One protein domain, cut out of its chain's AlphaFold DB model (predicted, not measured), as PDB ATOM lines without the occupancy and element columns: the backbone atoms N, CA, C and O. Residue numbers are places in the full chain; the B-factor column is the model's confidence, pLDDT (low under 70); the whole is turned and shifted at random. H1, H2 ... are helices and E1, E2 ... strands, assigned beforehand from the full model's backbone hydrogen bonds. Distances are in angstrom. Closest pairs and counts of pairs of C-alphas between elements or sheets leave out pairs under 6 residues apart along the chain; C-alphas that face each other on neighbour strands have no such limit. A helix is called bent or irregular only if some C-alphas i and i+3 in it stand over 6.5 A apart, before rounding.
ATOM      1  N   THR A   8     114.994 216.781 183.811       92.44
ATOM      2  CA  THR A   8     115.510 218.059 184.322       92.44
ATOM      3  C   THR A   8     116.924 218.312 183.824       92.44
ATOM      4  O   THR A   8     117.694 217.362 183.710       92.44
ATOM      5  N   TYR A   9     117.269 219.578 183.611       90.94
ATOM      6  CA  TYR A   9     118.593 220.028 183.184       90.94
ATOM      7  C   TYR A   9     119.127 221.042 184.184       90.94
ATOM      8  O   TYR A   9     118.362 221.846 184.713       90.94
ATOM      9  N   GLU A  10     120.427 221.010 184.443       90.88
ATOM     10  CA  GLU A  10     121.102 222.041 185.224       90.88
ATOM     11  C   GLU A  10     121.850 222.958 184.256       90.88
ATOM     12  O   GLU A  10     122.723 222.502 183.519       90.88
ATOM     13  N   ILE A  11     121.468 224.233 184.223       89.38
ATOM     14  CA  ILE A  11     122.045 225.246 183.337       89.38
ATOM     15  C   ILE A  11     122.446 226.416 184.223       89.38
ATOM     16  O   ILE A  11     121.595 227.003 184.886       89.38
ATOM     17  N   ASN A  12     123.742 226.723 184.283       86.69
ATOM     18  CA  ASN A  12     124.279 227.798 185.124       86.69
ATOM     19  C   ASN A  12     123.863 227.706 186.615       86.69
ATOM     20  O   ASN A  12     123.531 228.703 187.254       86.69
ATOM     21  N   GLY A  13     123.821 226.489 187.171       85.88
ATOM     22  CA  GLY A  13     123.424 226.244 188.565       85.88
ATOM     23  C   GLY A  13     121.923 226.396 188.849       85.88
ATOM     24  O   GLY A  13     121.489 226.211 189.988       85.88
ATOM     25  N   GLU A  14     121.114 226.697 187.833       90.44
ATOM     26  CA  GLU A  14     119.658 226.671 187.910       90.44
ATOM     27  C   GLU A  14     119.107 225.364 187.339       90.44
ATOM     28  O   GLU A  14     119.596 224.830 186.342       90.44
ATOM     29  N   VAL A  15     118.053 224.841 187.967       92.19
ATOM     30  CA  VAL A  15     117.395 223.610 187.520       92.19
ATOM     31  C   VAL A  15     116.199 223.960 186.651       92.19
ATOM     32  O   VAL A  15     115.273 224.636 187.096       92.19
ATOM     33  N   TYR A  16     116.189 223.415 185.445       93.19
ATOM     34  CA  TYR A  16     115.126 223.533 184.464       93.19
ATOM     35  C   TYR A  16     114.400 222.198 184.306       93.19
ATOM     36  O   TYR A  16     115.012 221.133 184.337       93.19
ATOM     37  N   GLU A  17     113.087 222.240 184.127       92.75
ATOM     38  CA  GLU A  17     112.235 221.077 183.897       92.75
ATOM     39  C   GLU A  17     111.785 221.050 182.433       92.75
ATOM     40  O   GLU A  17     111.314 222.058 181.901       92.75
ATOM     41  N   LEU A  18     111.915 219.887 181.789       92.19
ATOM     42  CA  LEU A  18     111.434 219.674 180.429       92.19
ATOM     43  C   LEU A  18     109.908 219.697 180.395       92.19
ATOM     44  O   LEU A  18     109.235 218.937 181.104       92.19
ATOM     45  N   MET A  19     109.364 220.519 179.510       89.25
ATOM     46  CA  MET A  19     107.937 220.623 179.279       89.25
ATOM     47  C   MET A  19     107.417 219.421 178.490       89.25
ATOM     48  O   MET A  19     108.068 218.877 177.595       89.25
ATOM     49  N   ARG A  20     106.184 219.022 178.803       82.94
ATOM     50  CA  ARG A  20     105.463 218.020 178.016       82.94
ATOM     51  C   ARG A  20     104.903 218.617 176.724       82.94
ATOM     52  O   ARG A  20     104.575 219.807 176.706       82.94
ATOM     53  N   PRO A  21     104.686 217.791 175.687       81.56
ATOM     54  CA  PRO A  21     104.029 218.193 174.446       81.56
ATOM     55  C   PRO A  21     102.526 218.434 174.656       81.56
ATOM     56  O   PRO A  21     101.672 217.653 174.244       81.56
ATOM     57  N   VAL A  22     102.189 219.519 175.346       79.50
ATOM     58  CA  VAL A  22     100.815 220.008 175.512       79.50
ATOM     59  C   VAL A  22     100.518 221.084 174.474       79.50
ATOM     60  O   VAL A  22     101.436 221.707 173.950       79.50
ATOM     61  N   PHE A  23      99.236 221.334 174.193       70.81
ATOM     62  CA  PHE A  23      98.800 222.216 173.102       70.81
ATOM     63  C   PHE A  23      99.522 223.573 173.053       70.81
ATOM     64  O   PHE A  23      99.952 223.977 171.980       70.81
ATOM     65  N   GLY A  24      99.700 224.251 174.195       76.25
ATOM     66  CA  GLY A  24     100.408 225.537 174.249       76.25
ATOM     67  C   GLY A  24     101.856 225.433 173.769       76.25
ATOM     68  O   GLY A  24     102.245 226.139 172.850       76.25
ATOM     69  N   VAL A  25     102.609 224.470 174.308       82.06
ATOM     70  CA  VAL A  25     104.007 224.224 173.923       82.06
ATOM     71  C   VAL A  25     104.095 223.807 172.456       82.06
ATOM     72  O   VAL A  25     104.882 224.363 171.705       82.06
ATOM     73  N   LEU A  26     103.248 222.873 172.015       81.75
ATOM     74  CA  LEU A  26     103.243 222.408 170.626       81.75
ATOM     75  C   LEU A  26     102.929 223.537 169.637       81.75
ATOM     76  O   LEU A  26     103.541 223.601 168.575       81.75
ATOM     77  N   ARG A  27     101.997 224.432 169.978       80.44
ATOM     78  CA  ARG A  27     101.672 225.608 169.164       80.44
ATOM     79  C   ARG A  27     102.871 226.545 169.050       80.44
ATOM     80  O   ARG A  27     103.176 226.993 167.948       80.44
ATOM     81  N   ASP A  28     103.527 226.832 170.170       82.88
ATOM     82  CA  ASP A  28     104.664 227.749 170.194       82.88
ATOM     83  C   ASP A  28     105.842 227.161 169.395       82.88
ATOM     84  O   ASP A  28     106.440 227.848 168.576       82.88
ATOM     85  N   ILE A  29     106.095 225.855 169.509       83.94
ATOM     86  CA  ILE A  29     107.118 225.150 168.720       83.94
ATOM     87  C   ILE A  29     106.766 225.080 167.230       83.94
ATOM     88  O   ILE A  29     107.631 225.295 166.379       83.94
ATOM     89  N   ALA A  30     105.497 224.860 166.885       79.19
ATOM     90  CA  ALA A  30     105.050 224.868 165.494       79.19
ATOM     91  C   ALA A  30     105.281 226.227 164.810       79.19
ATOM     92  O   ALA A  30     105.514 226.261 163.601       79.19
ATOM     93  N   PHE A  31     105.265 227.337 165.559       82.25
ATOM     94  CA  PHE A  31     105.613 228.656 165.024       82.25
ATOM     95  C   PHE A  31     107.065 228.703 164.531       82.25
ATOM     96  O   PHE A  31     107.314 229.167 163.419       82.25
ATOM     97  N   PHE A  32     108.009 228.159 165.305       81.38
ATOM     98  CA  PHE A  32     109.414 228.081 164.901       81.38
ATOM     99  C   PHE A  32     109.629 227.141 163.711       81.38
ATOM    100  O   PHE A  32     110.413 227.445 162.816       81.38
ATOM    101  N   CYS A  33     108.898 226.027 163.665       77.25
ATOM    102  CA  CYS A  33     109.020 225.043 162.587       77.25
ATOM    103  C   CYS A  33     108.273 225.435 161.301       77.25
ATOM    104  O   CYS A  33     108.442 224.772 160.279       77.25
ATOM    105  N   ARG A  34     107.450 226.495 161.309       74.81
ATOM    106  CA  ARG A  34     106.599 226.877 160.164       74.81
ATOM    107  C   ARG A  34     107.397 227.103 158.880       74.81
ATOM    108  O   ARG A  34     106.936 226.762 157.798       74.81
ATOM    109  N   GLU A  35     108.571 227.706 159.008       69.38
ATOM    110  CA  GLU A  35     109.414 228.105 157.876       69.38
ATOM    111  C   GLU A  35     110.468 227.047 157.515       69.38
ATOM    112  O   GLU A  35     111.128 227.173 156.489       69.38
ATOM    113  N   ALA A  36     110.581 225.982 158.314       69.12
ATOM    114  CA  ALA A  36     111.525 224.890 158.087       69.12
ATOM    115  C   ALA A  36     111.147 224.016 156.875       69.12
ATOM    116  O   ALA A  36     112.018 223.478 156.187       69.12
ATOM    117  N   GLY A  37     109.848 223.894 156.576       64.62
ATOM    118  CA  GLY A  37     109.348 223.096 155.452       64.62
ATOM    119  C   GLY A  37     109.824 221.634 155.485       64.62
ATOM    120  O   GLY A  37     110.056 221.070 156.548       64.62
ATOM    121  N   GLU A  38     109.984 221.024 154.307       65.81
ATOM    122  CA  GLU A  38     110.480 219.642 154.149       65.81
ATOM    123  C   GLU A  38     111.997 219.503 154.395       65.81
ATOM    124  O   GLU A  38     112.532 218.401 154.337       65.81
ATOM    125  N   SER A  39     112.707 220.608 154.654       64.38
ATOM    126  CA  SER A  39     114.173 220.618 154.764       64.38
ATOM    127  C   SER A  39     114.714 220.171 156.125       64.38
ATOM    128  O   SER A  39     115.923 220.029 156.277       64.38
ATOM    129  N   VAL A  40     113.834 219.934 157.102       72.31
ATOM    130  CA  VAL A  40     114.197 219.503 158.455       72.31
ATOM    131  C   VAL A  40     113.671 218.094 158.698       72.31
ATOM    132  O   VAL A  40     112.461 217.884 158.791       72.31
ATOM    133  N   SER A  41     114.587 217.131 158.807       72.69
ATOM    134  CA  SER A  41     114.260 215.711 158.997       72.69
ATOM    135  C   SER A  41     114.555 215.199 160.410       72.69
ATOM    136  O   SER A  41     114.009 214.179 160.832       72.69
ATOM    137  N   ASN A  42     115.394 215.919 161.155       80.56
ATOM    138  CA  ASN A  42     115.831 215.575 162.504       80.56
ATOM    139  C   ASN A  42     116.119 216.850 163.332       80.56
ATOM    140  O   ASN A  42     115.951 217.977 162.859       80.56
ATOM    141  N   THR A  43     116.505 216.679 164.595       83.62
ATOM    142  CA  THR A  43     116.801 217.769 165.542       83.62
ATOM    143  C   THR A  43     118.081 218.535 165.210       83.62
ATOM    144  O   THR A  43     118.141 219.740 165.457       83.62
ATOM    145  N   GLU A  44     119.071 217.890 164.590       86.00
ATOM    146  CA  GLU A  44     120.288 218.549 164.104       86.00
ATOM    147  C   GLU A  44     119.960 219.517 162.962       86.00
ATOM    148  O   GLU A  44     120.329 220.692 163.030       86.00
ATOM    149  N   ASP A  45     119.184 219.067 161.971       83.94
ATOM    150  CA  ASP A  45     118.684 219.905 160.876       83.94
ATOM    151  C   ASP A  45     117.867 221.079 161.427       83.94
ATOM    152  O   ASP A  45     118.027 222.221 160.987       83.94
ATOM    153  N   LEU A  46     117.011 220.815 162.424       84.44
ATOM    154  CA  LEU A  46     116.193 221.844 163.061       84.44
ATOM    155  C   LEU A  46     117.069 222.894 163.744       84.44
ATOM    156  O   LEU A  46     116.835 224.087 163.576       84.44
ATOM    157  N   LYS A  47     118.103 222.480 164.474       85.19
ATOM    158  CA  LYS A  47     119.043 223.405 165.109       85.19
ATOM    159  C   LYS A  47     119.812 224.233 164.074       85.19
ATOM    160  O   LYS A  47     119.953 225.445 164.242       85.19
ATOM    161  N   VAL A  48     120.265 223.613 162.982       87.50
ATOM    162  CA  VAL A  48     120.926 224.319 161.869       87.50
ATOM    163  C   VAL A  48     119.982 225.325 161.212       87.50
ATOM    164  O   VAL A  48     120.415 226.418 160.843       87.50
ATOM    165  N   PHE A  49     118.698 224.988 161.087       86.25
ATOM    166  CA  PHE A  49     117.671 225.895 160.586       86.25
ATOM    167  C   PHE A  49     117.425 227.071 161.544       86.25
ATOM    168  O   PHE A  49     117.372 228.221 161.105       86.25
ATOM    169  N   LEU A  50     117.311 226.794 162.847       86.81
ATOM    170  CA  LEU A  50     117.027 227.796 163.876       86.81
ATOM    171  C   LEU A  50     118.164 228.803 164.054       86.81
ATOM    172  O   LEU A  50     117.878 229.964 164.337       86.81
ATOM    173  N   LYS A  51     119.427 228.388 163.880       88.19
ATOM    174  CA  LYS A  51     120.620 229.241 164.030       88.19
ATOM    175  C   LYS A  51     120.595 230.024 165.350       88.19
ATOM    176  O   LYS A  51     120.641 229.426 166.423       88.19
ATOM    177  N   ASP A  52     120.484 231.344 165.261       87.38
ATOM    178  CA  ASP A  52     120.415 232.329 166.342       87.38
ATOM    179  C   ASP A  52     119.130 232.241 167.179       87.38
ATOM    180  O   ASP A  52     119.057 232.809 168.262       87.38
ATOM    181  N   LYS A  53     118.119 231.496 166.722       88.56
ATOM    182  CA  LYS A  53     116.869 231.259 167.461       88.56
ATOM    183  C   LYS A  53     116.906 229.997 168.323       88.56
ATOM    184  O   LYS A  53     115.890 229.666 168.934       88.56
ATOM    185  N   THR A  54     118.029 229.279 168.363       89.50
ATOM    186  CA  THR A  54     118.152 228.006 169.094       89.50
ATOM    187  C   THR A  54     117.851 228.173 170.584       89.50
ATOM    188  O   THR A  54     116.992 227.454 171.096       89.50
ATOM    189  N   GLY A  55     118.460 229.144 171.272       90.88
ATOM    190  CA  GLY A  55     118.182 229.388 172.689       90.88
ATOM    191  C   GLY A  55     116.729 229.754 172.951       90.88
ATOM    192  O   GLY A  55     116.109 229.215 173.869       90.88
ATOM    193  N   LEU A  56     116.134 230.590 172.094       91.69
ATOM    194  CA  LEU A  56     114.724 230.959 172.218       91.69
ATOM    195  C   LEU A  56     113.791 229.765 172.000       91.69
ATOM    196  O   LEU A  56     112.799 229.620 172.713       91.69
ATOM    197  N   PHE A  57     114.108 228.888 171.053       91.50
ATOM    198  CA  PHE A  57     113.365 227.651 170.851       91.50
ATOM    199  C   PHE A  57     113.425 226.762 172.096       91.50
ATOM    200  O   PHE A  57     112.391 226.340 172.614       91.50
ATOM    201  N   VAL A  58     114.629 226.528 172.622       91.94
ATOM    202  CA  VAL A  58     114.849 225.719 173.829       91.94
ATOM    203  C   VAL A  58     114.138 226.331 175.039       91.94
ATOM    204  O   VAL A  58     113.518 225.599 175.809       91.94
ATOM    205  N   ALA A  59     114.111 227.659 175.166       92.81
ATOM    206  CA  ALA A  59     113.383 228.356 176.227       92.81
ATOM    207  C   ALA A  59     111.875 228.044 176.241       92.81
ATOM    208  O   ALA A  59     111.252 228.031 177.304       92.81
ATOM    209  N   HIS A  60     111.274 227.734 175.087       91.94
ATOM    210  CA  HIS A  60     109.873 227.301 175.030       91.94
ATOM    211  C   HIS A  60     109.681 225.859 175.523       91.94
ATOM    212  O   HIS A  60     108.598 225.518 176.019       91.94
ATOM    213  N   LEU A  61     110.730 225.035 175.456       92.12
ATOM    214  CA  LEU A  61     110.728 223.631 175.864       92.12
ATOM    215  C   LEU A  61     111.005 223.410 177.347       92.12
ATOM    216  O   LEU A  61     110.679 222.340 177.855       92.12
ATOM    217  N   ILE A  62     111.576 224.384 178.052       92.81
ATOM    218  CA  ILE A  62     111.965 224.228 179.458       92.81
ATOM    219  C   ILE A  62     111.298 225.268 180.361       92.81
ATOM    220  O   ILE A  62     110.856 226.324 179.909       92.81
ATOM    221  N   THR A  63     111.191 224.968 181.653       92.56
ATOM    222  CA  THR A  63     110.742 225.924 182.675       92.56
ATOM    223  C   THR A  63     111.683 225.889 183.872       92.56
ATOM    224  O   THR A  63     112.053 224.793 184.288       92.56
ATOM    225  N   PRO A  64     112.072 227.031 184.463       92.56
ATOM    226  CA  PRO A  64     112.803 227.013 185.720       92.56
ATOM    227  C   PRO A  64     111.978 226.298 186.793       92.56
ATOM    228  O   PRO A  64     110.761 226.486 186.907       92.56
ATOM    229  N   LYS A  65     112.635 225.457 187.584       91.12
ATOM    230  CA  LYS A  65     111.981 224.661 188.616       91.12
ATOM    231  C   LYS A  65     111.273 225.562 189.624       91.12
ATOM    232  O   LYS A  65     111.875 226.441 190.231       91.12
ATOM    233  N   GLY A  66     109.985 225.302 189.835       87.56
ATOM    234  CA  GLY A  66     109.145 226.093 190.739       87.56
ATOM    235  C   GLY A  66     108.517 227.339 190.106       87.56
ATOM    236  O   GLY A  66     107.673 227.957 190.750       87.56
ATOM    237  N   ILE A  67     108.854 227.667 188.855       89.06
ATOM    238  CA  ILE A  67     108.183 228.711 188.075       89.06
ATOM    239  C   ILE A  67     107.058 228.085 187.252       89.06
ATOM    240  O   ILE A  67     107.233 227.057 186.594       89.06
ATOM    241  N   HIS A  68     105.880 228.706 187.296       84.94
ATOM    242  CA  HIS A  68     104.746 228.253 186.506       84.94
ATOM    243  C   HIS A  68     105.004 228.522 185.007       84.94
ATOM    244  O   HIS A  68     105.469 229.605 184.658       84.94
ATOM    245  N   PRO A  69     104.662 227.600 184.084       83.44
ATOM    246  CA  PRO A  69     105.005 227.741 182.664       83.44
ATOM    247  C   PRO A  69     104.476 228.994 181.951       83.44
ATOM    248  O   PRO A  69     104.991 229.346 180.891       83.44
ATOM    249  N   MET A  70     103.429 229.634 182.480       81.69
ATOM    250  CA  MET A  70     102.882 230.886 181.929       81.69
ATOM    251  C   MET A  70     103.628 232.137 182.414       81.69
ATOM    252  O   MET A  70     103.495 233.183 181.793       81.69
ATOM    253  N   ASP A  71     104.422 232.018 183.479       88.12
ATOM    254  CA  ASP A  71     105.156 233.126 184.105       88.12
ATOM    255  C   ASP A  71     106.633 233.145 183.670       88.12
ATOM    256  O   ASP A  71     107.457 233.860 184.237       88.12
ATOM    257  N   ARG A  72     106.987 232.316 182.681       88.62
ATOM    258  CA  ARG A  72     108.344 232.220 182.143       88.62
ATOM    259  C   ARG A  72     108.706 233.475 181.361       88.62
ATOM    260  O   ARG A  72     107.957 233.912 180.491       88.62
ATOM    261  N   ASP A  73     109.919 233.955 181.590       92.25
ATOM    262  CA  ASP A  73     110.570 234.924 180.719       92.25
ATOM    263  C   ASP A  73     111.422 234.179 179.683       92.25
ATOM    264  O   ASP A  73     112.533 233.728 179.970       92.25
ATOM    265  N   PHE A  74     110.882 234.024 178.472       91.75
ATOM    266  CA  PHE A  74     111.560 233.305 177.396       91.75
ATOM    267  C   PHE A  74     112.874 233.962 176.975       91.75
ATOM    268  O   PHE A  74     113.805 233.241 176.632       91.75
ATOM    269  N   GLU A  75     112.975 235.294 177.005       92.00
ATOM    270  CA  GLU A  75     114.203 235.987 176.606       92.00
ATOM    271  C   GLU A  75     115.310 235.772 177.631       92.00
ATOM    272  O   GLU A  75     116.453 235.499 177.261       92.00
ATOM    273  N   SER A  76     114.971 235.853 178.920       91.81
ATOM    274  CA  SER A  76     115.931 235.585 179.991       91.81
ATOM    275  C   SER A  76     116.428 234.139 179.947       91.81
ATOM    276  O   SER A  76     117.636 233.912 180.003       91.81
ATOM    277  N   ILE A  77     115.529 233.168 179.755       91.50
ATOM    278  CA  ILE A  77     115.908 231.753 179.625       91.50
ATOM    279  C   ILE A  77     116.756 231.534 178.365       91.50
ATOM    280  O   ILE A  77     117.785 230.870 178.434       91.50
ATOM    281  N   ALA A  78     116.368 232.121 177.229       91.50
ATOM    282  CA  ALA A  78     117.108 232.001 175.974       91.50
ATOM    283  C   ALA A  78     118.541 232.514 176.108       91.50
ATOM    284  O   ALA A  78     119.462 231.840 175.665       91.50
ATOM    285  N   ARG A  79     118.740 233.656 176.783       88.88
ATOM    286  CA  ARG A  79     120.082 234.187 177.054       88.88
ATOM    287  C   ARG A  79     120.915 233.215 177.874       88.88
ATOM    288  O   ARG A  79     122.064 232.995 177.523       88.88
ATOM    289  N   VAL A  80     120.357 232.626 178.932       86.81
ATOM    290  CA  VAL A  80     121.076 231.628 179.744       86.81
ATOM    291  C   VAL A  80     121.448 230.410 178.896       86.81
ATOM    292  O   VAL A  80     122.581 229.938 178.968       86.81
ATOM    293  N   VAL A  81     120.532 229.938 178.049       84.50
ATOM    294  CA  VAL A  81     120.801 228.829 177.127       84.50
ATOM    295  C   VAL A  81     121.897 229.205 176.124       84.50
ATOM    296  O   VAL A  81     122.887 228.497 176.033       84.50
ATOM    297  N   ASP A  82     121.795 230.326 175.413       80.69
ATOM    298  CA  ASP A  82     122.768 230.697 174.375       80.69
ATOM    299  C   ASP A  82     124.176 230.986 174.930       80.69
ATOM    300  O   ASP A  82     125.166 230.795 174.222       80.69
ATOM    301  N   TRP A  83     124.279 231.455 176.179       68.44
ATOM    302  CA  TRP A  83     125.559 231.824 176.797       68.44
ATOM    303  C   TRP A  83     126.261 230.656 177.499       68.44
ATOM    304  O   TRP A  83     127.488 230.591 177.485       68.44
ATOM    305  N   GLU A  84     125.496 229.747 178.111       69.19
ATOM    306  CA  GLU A  84     126.023 228.735 179.041       69.19
ATOM    307  C   GLU A  84     125.679 227.295 178.632       69.19
ATOM    308  O   GLU A  84     126.363 226.351 179.041       69.19
ATOM    309  N   ALA A  85     124.647 227.082 177.806       61.19
ATOM    310  CA  ALA A  85     124.395 225.769 177.231       61.19
ATOM    311  C   ALA A  85     125.389 225.552 176.089       61.19
ATOM    312  O   ALA A  85     125.266 226.120 175.004       61.19
ATOM    313  N   GLY A  86     126.383 224.691 176.317       62.56
ATOM    314  CA  GLY A  86     127.210 224.183 175.227       62.56
ATOM    315  C   GLY A  86     126.336 223.657 174.074       62.56
ATOM    316  O   GLY A  86     125.176 223.281 174.292       62.56
ATOM    317  N   PRO A  87     126.863 223.600 172.837       66.12
ATOM    318  CA  PRO A  87     126.081 223.225 171.657       66.12
ATOM    319  C   PRO A  87     125.336 221.888 171.822       66.12
ATOM    320  O   PRO A  87     124.271 221.712 171.229       66.12
ATOM    321  N   ASP A  88     125.844 220.983 172.649       81.12
ATOM    322  CA  ASP A  88     125.283 219.649 172.848       81.12
ATOM    323  C   ASP A  88     124.009 219.658 173.708       81.12
ATOM    324  O   ASP A  88     123.081 218.901 173.434       81.12
ATOM    325  N   LEU A  89     123.897 220.569 174.681       85.94
ATOM    326  CA  LEU A  89     122.742 220.602 175.585       85.94
ATOM    327  C   LEU A  89     121.461 221.022 174.857       85.94
ATOM    328  O   LEU A  89     120.393 220.471 175.101       85.94
ATOM    329  N   SER A  90     121.559 221.976 173.927       88.06
ATOM    330  CA  SER A  90     120.399 222.381 173.122       88.06
ATOM    331  C   SER A  90     119.865 221.225 172.274       88.06
ATOM    332  O   SER A  90     118.653 221.065 172.169       88.06
ATOM    333  N   LEU A  91     120.758 220.411 171.698       88.94
ATOM    334  CA  LEU A  91     120.364 219.216 170.945       88.94
ATOM    335  C   LEU A  91     119.728 218.176 171.862       88.94
ATOM    336  O   LEU A  91     118.656 217.680 171.541       88.94
ATOM    337  N   GLU A  92     120.323 217.924 173.029       90.50
ATOM    338  CA  GLU A  92     119.778 216.980 174.005       90.50
ATOM    339  C   GLU A  92     118.352 217.363 174.432       90.50
ATOM    340  O   GLU A  92     117.449 216.529 174.401       90.50
ATOM    341  N   VAL A  93     118.113 218.638 174.758       90.75
ATOM    342  CA  VAL A  93     116.776 219.127 175.132       90.75
ATOM    343  C   VAL A  93     115.772 218.945 173.990       90.75
ATOM    344  O   VAL A  93     114.621 218.567 174.232       90.75
ATOM    345  N   MET A  94     116.188 219.205 172.747       89.19
ATOM    346  CA  MET A  94     115.350 218.967 171.573       89.19
ATOM    347  C   MET A  94     115.041 217.473 171.419       89.19
ATOM    348  O   MET A  94     113.868 217.112 171.329       89.19
ATOM    349  N   ASP A  95     116.051 216.606 171.441       89.50
ATOM    350  CA  ASP A  95     115.893 215.155 171.299       89.50
ATOM    351  C   ASP A  95     114.973 214.572 172.367       89.50
ATOM    352  O   ASP A  95     114.046 213.820 172.057       89.50
ATOM    353  N   ASP A  96     115.164 214.973 173.622       90.00
ATOM    354  CA  ASP A  96     114.305 214.539 174.717       90.00
ATOM    355  C   ASP A  96     112.868 215.035 174.540       90.00
ATOM    356  O   ASP A  96     111.923 214.318 174.876       90.00
ATOM    357  N   PHE A  97     112.665 216.249 174.018       89.12
ATOM    358  CA  PHE A  97     111.326 216.750 173.725       89.12
ATOM    359  C   PHE A  97     110.658 215.953 172.603       89.12
ATOM    360  O   PHE A  97     109.557 215.438 172.799       89.12
ATOM    361  N   PHE A  98     111.321 215.809 171.453       85.00
ATOM    362  CA  PHE A  98     110.785 215.108 170.280       85.00
ATOM    363  C   PHE A  98     110.668 213.587 170.493       85.00
ATOM    364  O   PHE A  98     109.837 212.940 169.850       85.00
ATOM    365  N   GLY A  99     111.427 213.027 171.440       82.94
ATOM    366  CA  GLY A  99     111.299 211.651 171.917       82.94
ATOM    367  C   GLY A  99     110.063 211.401 172.791       82.94
ATOM    368  O   GLY A  99     109.691 210.245 173.017       82.94
ATOM    369  N   GLN A 100     109.379 212.449 173.273       81.62
ATOM    370  CA  GLN A 100     108.151 212.284 174.054       81.62
ATOM    371  C   GLN A 100     106.960 211.848 173.178       81.62
ATOM    372  O   GLN A 100     106.769 212.334 172.057       81.62
ATOM    373  N   PRO A 101     106.062 210.988 173.701       70.12
ATOM    374  CA  PRO A 101     104.842 210.614 172.998       70.12
ATOM    375  C   PRO A 101     103.994 211.841 172.634       70.12
ATOM    376  O   PRO A 101     103.548 212.582 173.507       70.12
ATOM    377  N   GLY A 102     103.733 212.028 171.338       67.62
ATOM    378  CA  GLY A 102     102.914 213.135 170.826       67.62
ATOM    379  C   GLY A 102     103.697 214.353 170.333       67.62
ATOM    380  O   GLY A 102     103.080 215.244 169.759       67.62
ATOM    381  N   ALA A 103     105.024 214.359 170.479       67.50
ATOM    382  CA  ALA A 103     105.889 215.478 170.119       67.50
ATOM    383  C   ALA A 103     106.649 215.298 168.796       67.50
ATOM    384  O   ALA A 103     107.632 215.988 168.604       67.50
ATOM    385  N   THR A 104     106.281 214.374 167.897       64.12
ATOM    386  CA  THR A 104     107.144 214.074 166.735       64.12
ATOM    387  C   THR A 104     107.254 215.262 165.763       64.12
ATOM    388  O   THR A 104     106.252 215.959 165.557       64.12
ATOM    389  N   PRO A 105     108.419 215.479 165.114       59.69
ATOM    390  CA  PRO A 105     108.606 216.581 164.164       59.69
ATOM    391  C   PRO A 105     107.545 216.589 163.059       59.69
ATOM    392  O   PRO A 105     106.955 217.625 162.776       59.69
ATOM    393  N   GLU A 106     107.193 215.417 162.522       59.53
ATOM    394  CA  GLU A 106     106.116 215.262 161.534       59.53
ATOM    395  C   GLU A 106     104.755 215.748 162.048       59.53
ATOM    396  O   GLU A 106     104.027 216.429 161.327       59.53
ATOM    397  N   LYS A 107     104.398 215.448 163.305       62.06
ATOM    398  CA  LYS A 107     103.131 215.905 163.900       62.06
ATOM    399  C   LYS A 107     103.125 217.409 164.112       62.06
ATOM    400  O   LYS A 107     102.073 218.023 163.967       62.06
ATOM    401  N   LEU A 108     104.274 217.999 164.428       62.50
ATOM    402  CA  LEU A 108     104.432 219.441 164.586       62.50
ATOM    403  C   LEU A 108     104.409 220.179 163.246       62.50
ATOM    404  O   LEU A 108     103.755 221.213 163.148       62.50
ATOM    405  N   LEU A 109     105.022 219.622 162.201       60.59
ATOM    406  CA  LEU A 109     104.945 220.151 160.836       60.59
ATOM    407  C   LEU A 109     103.515 220.043 160.276       60.59
ATOM    408  O   LEU A 109     102.985 221.010 159.725       60.59
ATOM    409  N   MET A 110     102.827 218.915 160.501       57.84
ATOM    410  CA  MET A 110     101.404 218.771 160.161       57.84
ATOM    411  C   MET A 110     100.508 219.699 160.995       57.84
ATOM    412  O   MET A 110      99.565 220.282 160.461       57.84
ATOM    413  N   ALA A 111     100.796 219.884 162.287       53.56
ATOM    414  CA  ALA A 111     100.054 220.801 163.150       53.56
ATOM    415  C   ALA A 111     100.288 222.265 162.769       53.56
ATOM    416  O   ALA A 111      99.324 223.017 162.767       53.56
ATOM    417  N   GLY A 112     101.506 222.654 162.382       51.09
ATOM    418  CA  GLY A 112     101.817 223.975 161.825       51.09
ATOM    419  C   GLY A 112     101.078 224.248 160.511       51.09
ATOM    420  O   GLY A 112     100.676 225.377 160.245       51.09
ATOM    421  N   SER A 113     100.817 223.204 159.720       49.66
ATOM    422  CA  SER A 113      99.944 223.277 158.542       49.66
ATOM    423  C   SER A 113      98.453 223.392 158.917       49.66
ATOM    424  O   SER A 113      97.714 224.150 158.291       49.66
ATOM    425  N   MET A 114      97.991 222.709 159.975       40.47
ATOM    426  CA  MET A 114      96.587 222.754 160.422       40.47
ATOM    427  C   MET A 114      96.222 223.976 161.282       40.47
ATOM    428  O   MET A 114      95.083 224.445 161.210       40.47
ATOM    429  N   THR A 115      97.150 224.547 162.054       44.88
ATOM    430  CA  THR A 115      96.934 225.821 162.762       44.88
ATOM    431  C   THR A 115      96.670 226.961 161.780       44.88
ATOM    432  O   THR A 115      95.900 227.858 162.114       44.88
ATOM    433  N   ASN A 116      97.158 226.874 160.536       38.81
ATOM    434  CA  ASN A 116      96.783 227.793 159.453       38.81
ATOM    435  C   ASN A 116      95.290 227.708 159.069       38.81
ATOM    436  O   ASN A 116      94.699 228.723 158.707       38.81
ATOM    437  N   SER A 117      94.649 226.534 159.185       33.41
ATOM    438  CA  SER A 117      93.202 226.385 158.927       33.41
ATOM    439  C   SER A 117      92.329 226.860 160.090       33.41
ATOM    440  O   SER A 117      91.232 227.359 159.857       33.41
ATOM    441  N   VAL A 118      92.795 226.731 161.337       34.78
ATOM    442  CA  VAL A 118      91.994 227.070 162.532       34.78
ATOM    443  C   VAL A 118      92.226 228.513 163.009       34.78
ATOM    444  O   VAL A 118      91.311 229.121 163.554       34.78
ATOM    445  N   ALA A 119      93.401 229.105 162.757       34.47
ATOM    446  CA  ALA A 119      93.716 230.499 163.102       34.47
ATOM    447  C   ALA A 119      93.372 231.520 161.994       34.47
ATOM    448  O   ALA A 119      93.757 232.683 162.092       34.47
ATOM    449  N   GLY A 120      92.682 231.107 160.921       31.41
ATOM    450  CA  GLY A 120      92.246 232.003 159.838       31.41
ATOM    451  C   GLY A 120      93.368 232.583 158.965       31.41
ATOM    452  O   GLY A 120      93.094 233.389 158.081       31.41
ATOM    453  N   MET A 121      94.620 232.167 159.163       34.69
ATOM    454  CA  MET A 121      95.762 232.565 158.338       34.69
ATOM    455  C   MET A 121      96.068 231.477 157.313       34.69
ATOM    456  O   MET A 121      97.078 230.779 157.375       34.69
TER     457      MET A 121
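What this domain is: This is residues 8 to 121 of the 168 residues of an uncharacterized protein of Pseudodesulfovibrio sp. JC047 (UniProt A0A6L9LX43). A kinked helix, H2, forms the middle of the model, with H3 and H4 packed on it toward one end and H1 on another side. A small three-stranded sheet makes that end, with H3 and H4 on one of its faces, while H5 packs across H1 at the far end. The printed part has 114 residues, with five named helices and three named strands in the order E1 E2 H1 H2 E3 H3 H4 H5; the sheet's order is E1, E2, E3, antiparallel throughout, and the class is mostly helix. It is compact, with a radius of gyration of the C-alphas of 13.6 A, and only just elongated, spanning 41 by 28 by 25 A.

How they stand to each other: E1, residues 8 to 11, and E2, residues 14 to 18, form an antiparallel hairpin, with N 9 and O 16 within hydrogen-bond range at 2.8 A. H1, residues 23 to 33, and H2, residues 43 to 61, form a helical hairpin; they touch, closest at the C-alphas of Val 25 and His 60, 6.7 A, at a steep tilt of 39 degrees, opposite ways. H2 is irregular, C-alphas 49 and 52 being 9.1 A apart, with a kink of 123 degrees near residue 52, and it only grazes the sheet with residues 58 to 61. E3, residues 62 to 64, is antiparallel to E2, with N 17 and O 63 at 2.8 A. H3, residues 74 to 84, touches residues 54 to 60 of H2, closest at the C-alphas of Gly 55 and Ala 78, 4.3 A. H4, residues 87 to 98, is about perpendicular to H2 at 80 degrees and touches it, closest at the C-alphas of Thr 43 and Met 94, 6.3 A. H4 is over E1 and E2 at a height over the sheet of 9.9 A, making two layers, helix on one face of a sheet; H3 is on the same face. H5, residues 105 to 118, touches H1 about perpendicular at 79 degrees, with the C-alphas of Ala 30 and Gly 112 closest at 5.0 A; the helix packing is mostly crossed. Every O i to N i+4 pair is within hydrogen-bond range in H3, against 6 of 7 in H1, 9 of 15 in H2, 7 of 8 in H4 and 8 of 10 in H5.

Where its parts are: E1 begins at C-alpha 8, (115.510, 218.059, 184.322), and E2 is 13.1 A long. H1 measures 14.9 A, H2 13.3 A, H3 15.3 A and H4 17.4 A. H5 measures 19.7 A and ends at C-alpha 118, (91.994, 227.070, 162.532).

The domain as a whole: The C-alphas of Gly 13 and Gly 120 are the two farthest apart, 42.8 A. The printed part has no cut, and no link is long. The mean pLDDT of the printed part is 78.3; residues 35 to 39, 83 to 87 and 102 to 121 are under 70.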